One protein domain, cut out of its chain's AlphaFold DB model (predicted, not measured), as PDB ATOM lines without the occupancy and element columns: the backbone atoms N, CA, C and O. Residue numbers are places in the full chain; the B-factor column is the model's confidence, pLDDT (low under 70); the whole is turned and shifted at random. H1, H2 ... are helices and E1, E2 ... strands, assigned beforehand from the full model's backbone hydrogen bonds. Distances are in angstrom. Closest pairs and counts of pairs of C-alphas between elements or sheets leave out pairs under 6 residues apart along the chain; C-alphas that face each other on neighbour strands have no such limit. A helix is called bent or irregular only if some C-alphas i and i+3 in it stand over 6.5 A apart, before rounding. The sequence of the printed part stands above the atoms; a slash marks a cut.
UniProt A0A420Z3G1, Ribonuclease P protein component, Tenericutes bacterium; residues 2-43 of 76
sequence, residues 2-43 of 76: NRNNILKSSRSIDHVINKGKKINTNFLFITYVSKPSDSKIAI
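What this domain is: This is residues 2 to 43 of the 76 residues of the protein "Ribonuclease P protein component" of Tenericutes bacterium (UniProt A0A420Z3G1). A small two-stranded hairpin, E1 and E2, has one short helix, H1, packed on it, with its contacts mainly to E2, and unnamed stretches of chain make up much of the rest. After E2 the backbone runs out to a turn near Ser 37 and folds back to Ile 43, while residues 2 to 9 form the stretch before H1. The printed part has 42 residues with one named helix and two named strands, in the order H1, E1, E2; the sheet has the order E1 - E2 and is antiparallel. The class is mixed, helices and strands, though under half of the residues are in named elements. The whole is only just compact, close to loose, with a radius of gyration of the C-alphas of 10.6 A and spans of 29 by 21 by 20 A.

Where its parts are: Strand E1 is residues 21 to 24, 10.2 A from first to last C-alpha, and begins with C-alpha 21 at (-37.171, 12.087, 4.648). Strand E2 is residues 29 to 32, 10.3 A long in the same measure, and ends with C-alpha 32 at (-32.699, 11.602, 1.635). Helix H1 is residues 10 to 19, 13.8 A from first to last C-alpha, and begins with C-alpha 10 at (-25.420, 23.713, -1.747).

How they stand to each other: E1 and E2 form a hairpin of antiparallel neighbour strands, with an angle of 163 degrees between their N-to-C directions. The C-alphas of Lys 22 and Thr 31 face each other at 4.7 A. Across the pair, N 23 and O 30 are within hydrogen-bond range at 2.9 A, as are N 32 and O 21 at 3.0 A. H1 and E2 have 4 pairs of C-alphas within 8 A, the closest being those of Ile 17 and Thr 31, 5.7 A apart. Within 10 A, H1 has 15 pairs of C-alphas with E2 and 1 with E1, made by residues 13 to 19 of H1. In H1 every O i to N i+4 pair is within hydrogen-bond range, and H1 is not bent.

The domain as a whole: The two C-alphas farthest apart are those of Asn 26, in the link between the strands, and Ser 37, at 30.0 A. The first and last printed C-alphas, of Asn 2 and Ile 43, are 14.1 A apart. The printed part has no cut, and the links from H1 to E1 and from E1 to E2 are both tight. In this predicted model the mean pLDDT of the printed part is 88.7, and residues 36 to 37 are under 70.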
ATOM      1  N   ASN A   2     -16.720   7.682  -6.728       75.69
ATOM      2  CA  ASN A   2     -16.561   8.455  -7.957       75.69
ATOM      3  C   ASN A   2     -17.112   9.874  -7.788       75.69
ATOM      4  O   ASN A   2     -18.033  10.108  -7.005       75.69
ATOM      5  N   ARG A   3     -16.556  10.838  -8.535       74.62
ATOM      6  CA  ARG A   3     -16.972  12.252  -8.464       74.62
ATOM      7  C   ARG A   3     -18.452  12.456  -8.809       74.62
ATOM      8  O   ARG A   3     -19.035  13.416  -8.311       74.62
ATOM      9  N   ASN A   4     -19.028  11.561  -9.611       81.56
ATOM     10  CA  ASN A   4     -20.421  11.604 -10.063       81.56
ATOM     11  C   ASN A   4     -21.419  11.246  -8.951       81.56
ATOM     12  O   ASN A   4     -22.524  11.781  -8.929       81.56
ATOM     13  N   ASN A   5     -20.988  10.451  -7.967       83.56
ATOM     14  CA  ASN A   5     -21.828  10.007  -6.850       83.56
ATOM     15  C   ASN A   5     -21.833  11.043  -5.707       83.56
ATOM     16  O   ASN A   5     -22.432  10.818  -4.659       83.56
ATOM     17  N   ILE A   6     -21.125  12.174  -5.859       87.62
ATOM     18  CA  ILE A   6     -21.031  13.225  -4.838       87.62
ATOM     19  C   ILE A   6     -22.055  14.320  -5.132       87.62
ATOM     20  O   ILE A   6     -22.020  14.960  -6.184       87.62
ATOM     21  N   LEU A   7     -22.899  14.620  -4.148       89.44
ATOM     22  CA  LEU A   7     -23.768  15.789  -4.176       89.44
ATOM     23  C   LEU A   7     -22.969  17.035  -3.752       89.44
ATOM     24  O   LEU A   7     -22.538  17.135  -2.606       89.44
ATOM     25  N   LYS A   8     -22.737  17.968  -4.685       88.56
ATOM     26  CA  LYS A   8     -21.869  19.146  -4.460       88.56
ATOM     27  C   LYS A   8     -22.613  20.470  -4.296       88.56
ATOM     28  O   LYS A   8     -22.134  21.346  -3.586       88.56
ATOM     29  N   SER A   9     -23.737  20.638  -4.990       93.12
ATOM     30  CA  SER A   9     -24.474  21.906  -5.002       93.12
ATOM     31  C   SER A   9     -25.093  22.176  -3.632       93.12
ATOM     32  O   SER A   9     -25.850  21.333  -3.144       93.12
ATOM     33  N   SER A  10     -24.817  23.345  -3.038       93.00
ATOM     34  CA  SER A  10     -25.420  23.713  -1.747       93.00
ATOM     35  C   SER A  10     -26.941  23.719  -1.855       93.00
ATOM     36  O   SER A  10     -27.595  23.077  -1.051       93.00
ATOM     37  N   ARG A  11     -27.496  24.285  -2.937       94.44
ATOM     38  CA  ARG A  11     -28.942  24.303  -3.196       94.44
ATOM     39  C   ARG A  11     -29.547  22.902  -3.183       94.44
ATOM     40  O   ARG A  11     -30.652  22.711  -2.684       94.44
ATOM     41  N   SER A  12     -28.846  21.916  -3.741       91.44
ATOM     42  CA  SER A  12     -29.320  20.531  -3.731       91.44
ATOM     43  C   SER A  12     -29.211  19.893  -2.348       91.44
ATOM     44  O   SER A  12     -30.115  19.164  -1.953       91.44
ATOM     45  N   ILE A  13     -28.140  20.177  -1.603       93.56
ATOM     46  CA  ILE A  13     -27.971  19.714  -0.219       93.56
ATOM     47  C   ILE A  13     -29.068  20.315   0.669       93.56
ATOM     48  O   ILE A  13     -29.769  19.573   1.355       93.56
ATOM     49  N   ASP A  14     -29.291  21.625   0.583       94.62
ATOM     50  CA  ASP A  14     -30.323  22.348   1.327       94.62
ATOM     51  C   ASP A  14     -31.717  21.817   0.989       94.62
ATOM     52  O   ASP A  14     -32.543  21.607   1.875       94.62
ATOM     53  N   HIS A  15     -31.982  21.526  -0.287       94.00
ATOM     54  CA  HIS A  15     -33.233  20.904  -0.703       94.00
ATOM     55  C   HIS A  15     -33.449  19.542  -0.025       94.00
ATOM     56  O   HIS A  15     -34.525  19.303   0.519       94.00
ATOM     57  N   VAL A  16     -32.434  18.671  -0.004       93.25
ATOM     58  CA  VAL A  16     -32.529  17.347   0.637       93.25
ATOM     59  C   VAL A  16     -32.680  17.470   2.155       93.25
ATOM     60  O   VAL A  16     -33.475  16.746   2.746       93.25
ATOM     61  N   ILE A  17     -31.984  18.408   2.800       93.25
ATOM     62  CA  ILE A  17     -32.109  18.659   4.244       93.25
ATOM     63  C   ILE A  17     -33.519  19.151   4.607       93.25
ATOM     64  O   ILE A  17     -34.099  18.698   5.599       93.25
ATOM     65  N   ASN A  18     -34.083  20.056   3.803       94.25
ATOM     66  CA  ASN A  18     -35.353  20.715   4.105       94.25
ATOM     67  C   ASN A  18     -36.584  19.899   3.692       94.25
ATOM     68  O   ASN A  18     -37.606  19.961   4.372       94.25
ATOM     69  N   LYS A  19     -36.512  19.169   2.574       93.62
ATOM     70  CA  LYS A  19     -37.656  18.458   1.972       93.62
ATOM     71  C   LYS A  19     -37.524  16.934   2.003       93.62
ATOM     72  O   LYS A  19     -38.490  16.245   1.691       93.62
ATOM     73  N   GLY A  20     -36.355  16.403   2.354       92.62
ATOM     74  CA  GLY A  20     -36.115  14.967   2.411       92.62
ATOM     75  C   GLY A  20     -36.739  14.286   3.625       92.62
ATOM     76  O   GLY A  20     -37.023  14.908   4.652       92.62
ATOM     77  N   LYS A  21     -36.896  12.966   3.509       94.44
ATOM     78  CA  LYS A  21     -37.171  12.087   4.648       94.44
ATOM     79  C   LYS A  21     -35.961  12.092   5.578       94.44
ATOM     80  O   LYS A  21     -34.827  12.204   5.112       94.44
ATOM     81  N   LYS A  22     -36.210  11.981   6.883       95.12
ATOM     82  CA  LYS A  22     -35.192  12.126   7.931       95.12
ATOM     83  C   LYS A  22     -35.104  10.848   8.753       95.12
ATOM     84  O   LYS A  22     -36.132  10.299   9.139       95.12
ATOM     85  N   ILE A  23     -33.884  10.405   9.021       94.69
ATOM     86  CA  ILE A  23     -33.574   9.305   9.932       94.69
ATOM     87  C   ILE A  23     -32.544   9.825  10.928       94.69
ATOM     88  O   ILE A  23     -31.473  10.300  10.542       94.69
ATOM     89  N   ASN A  24     -32.883   9.714  12.207       94.75
ATOM     90  CA  ASN A  24     -32.046  10.167  13.305       94.75
ATOM     91  C   ASN A  24     -31.582   8.957  14.100       94.75
ATOM     92  O   ASN A  24     -32.382   8.110  14.485       94.75
ATOM     93  N   THR A  25     -30.287   8.906  14.366       93.31
ATOM     94  CA  THR A  25     -29.662   7.945  15.274       93.31
ATOM     95  C   THR A  25     -28.796   8.714  16.267       93.31
ATOM     96  O   THR A  25     -28.595   9.920  16.115       93.31
ATOM     97  N   ASN A  26     -28.217   8.020  17.245       91.94
ATOM     98  CA  ASN A  26     -27.348   8.654  18.239       91.94
ATOM     99  C   ASN A  26     -26.096   9.315  17.628       91.94
ATOM    100  O   ASN A  26     -25.537  10.231  18.223       91.94
ATOM    101  N   PHE A  27     -25.658   8.872  16.442       89.38
ATOM    102  CA  PHE A  27     -24.391   9.302  15.833       89.38
ATOM    103  C   PHE A  27     -24.549   9.938  14.449       89.38
ATOM    104  O   PHE A  27     -23.665  10.666  13.997       89.38
ATOM    105  N   LEU A  28     -25.655   9.653  13.761       90.94
ATOM    106  CA  LEU A  28     -25.889  10.051  12.379       90.94
ATOM    107  C   LEU A  28     -27.261  10.695  12.221       90.94
ATOM    108  O   LEU A  28     -28.276  10.175  12.686       90.94
ATOM    109  N   PHE A  29     -27.258  11.797  11.480       94.19
ATOM    110  CA  PHE A  29     -28.442  12.444  10.939       94.19
ATOM    111  C   PHE A  29     -28.432  12.239   9.425       94.19
ATOM    112  O   PHE A  29     -27.535  12.741   8.742       94.19
ATOM    113  N   ILE A  30     -29.390  11.473   8.909       93.31
ATOM    114  CA  ILE A  30     -29.462  11.099   7.495       93.31
ATOM    115  C   ILE A  30     -30.715  11.722   6.893       93.31
ATOM    116  O   ILE A  30     -31.825  11.508   7.382       93.31
ATOM    117  N   THR A  31     -30.540  12.467   5.803       94.12
ATOM    118  CA  THR A  31     -31.645  13.000   5.005       94.12
ATOM    119  C   THR A  31     -31.541  12.516   3.573       94.12
ATOM    120  O   THR A  31     -30.452  12.468   2.999       94.12
ATOM    121  N   TYR A  32     -32.674  12.133   2.991       92.75
ATOM    122  CA  TYR A  32     -32.699  11.602   1.635       92.75
ATOM    123  C   TYR A  32     -34.002  11.921   0.905       92.75
ATOM    124  O   TYR A  32     -35.069  12.090   1.497       92.75
ATOM    125  N   VAL A  33     -33.900  11.984  -0.419       91.06
ATOM    126  CA  VAL A  33     -35.024  12.034  -1.354       91.06
ATOM    127  C   VAL A  33     -34.819  10.873  -2.316       91.06
ATOM    128  O   VAL A  33     -33.719  10.720  -2.844       91.06
ATOM    129  N   SER A  34     -35.846  10.049  -2.523       84.38
ATOM    130  CA  SER A  34     -35.743   8.930  -3.461       84.38
ATOM    131  C   SER A  34     -35.640   9.461  -4.889       84.38
ATOM    132  O   SER A  34     -36.475  10.263  -5.315       84.38
ATOM    133  N   LYS A  35     -34.607   9.036  -5.616       79.62
ATOM    134  CA  LYS A  35     -34.437   9.299  -7.045       79.62
ATOM    135  C   LYS A  35     -34.090   7.982  -7.747       79.62
ATOM    136  O   LYS A  35     -33.139   7.342  -7.315       79.62
ATOM    137  N   PRO A  36     -34.817   7.591  -8.810       68.50
ATOM    138  CA  PRO A  36     -34.696   6.254  -9.398       68.50
ATOM    139  C   PRO A  36     -33.324   5.923  -9.997       68.50
ATOM    140  O   PRO A  36     -32.963   4.758 -10.061       68.50
ATOM    141  N   SER A  37     -32.580   6.923 -10.474       67.12
ATOM    142  CA  SER A  37     -31.443   6.695 -11.376       67.12
ATOM    143  C   SER A  37     -30.113   7.277 -10.902       67.12
ATOM    144  O   SER A  37     -29.124   7.159 -11.618       67.12
ATOM    145  N   ASP A  38     -30.062   7.933  -9.737       70.88
ATOM    146  CA  ASP A  38     -28.879   8.716  -9.367       70.88
ATOM    147  C   ASP A  38     -28.699   8.827  -7.843       70.88
ATOM    148  O   ASP A  38     -29.239   9.723  -7.178       70.88
ATOM    149  N   SER A  39     -27.904   7.916  -7.281       80.00
ATOM    150  CA  SER A  39     -27.528   7.922  -5.865       80.00
ATOM    151  C   SER A  39     -26.372   8.893  -5.627       80.00
ATOM    152  O   SER A  39     -25.197   8.562  -5.796       80.00
ATOM    153  N   LYS A  40     -26.706  10.127  -5.227       88.19
ATOM    154  CA  LYS A  40     -25.725  11.167  -4.871       88.19
ATOM    155  C   LYS A  40     -25.699  11.416  -3.371       88.19
ATOM    156  O   LYS A  40     -26.739  11.627  -2.754       88.19
ATOM    157  N   ILE A  41     -24.497  11.468  -2.800       90.25
ATOM    158  CA  ILE A  41     -24.283  11.583  -1.353       90.25
ATOM    159  C   ILE A  41     -23.474  12.841  -1.027       90.25
ATOM    160  O   ILE A  41     -22.470  13.145  -1.676       90.25
ATOM    161  N   ALA A  42     -23.885  13.552   0.022       92.12
ATOM    162  CA  ALA A  42     -23.098  14.588   0.684       92.12
ATOM    163  C   ALA A  42     -22.821  14.175   2.134       92.12
ATOM    164  O   ALA A  42     -23.691  13.631   2.805       92.12
ATOM    165  N   ILE A  43     -21.611  14.455   2.627       93.19
ATOM    166  CA  ILE A  43     -21.221  14.175   4.015       93.19
ATOM    167  C   ILE A  43     -20.843  15.491   4.682       93.19
ATOM    168  O   ILE A  43     -19.845  16.122   4.316       93.19
TER     169      ILE A  43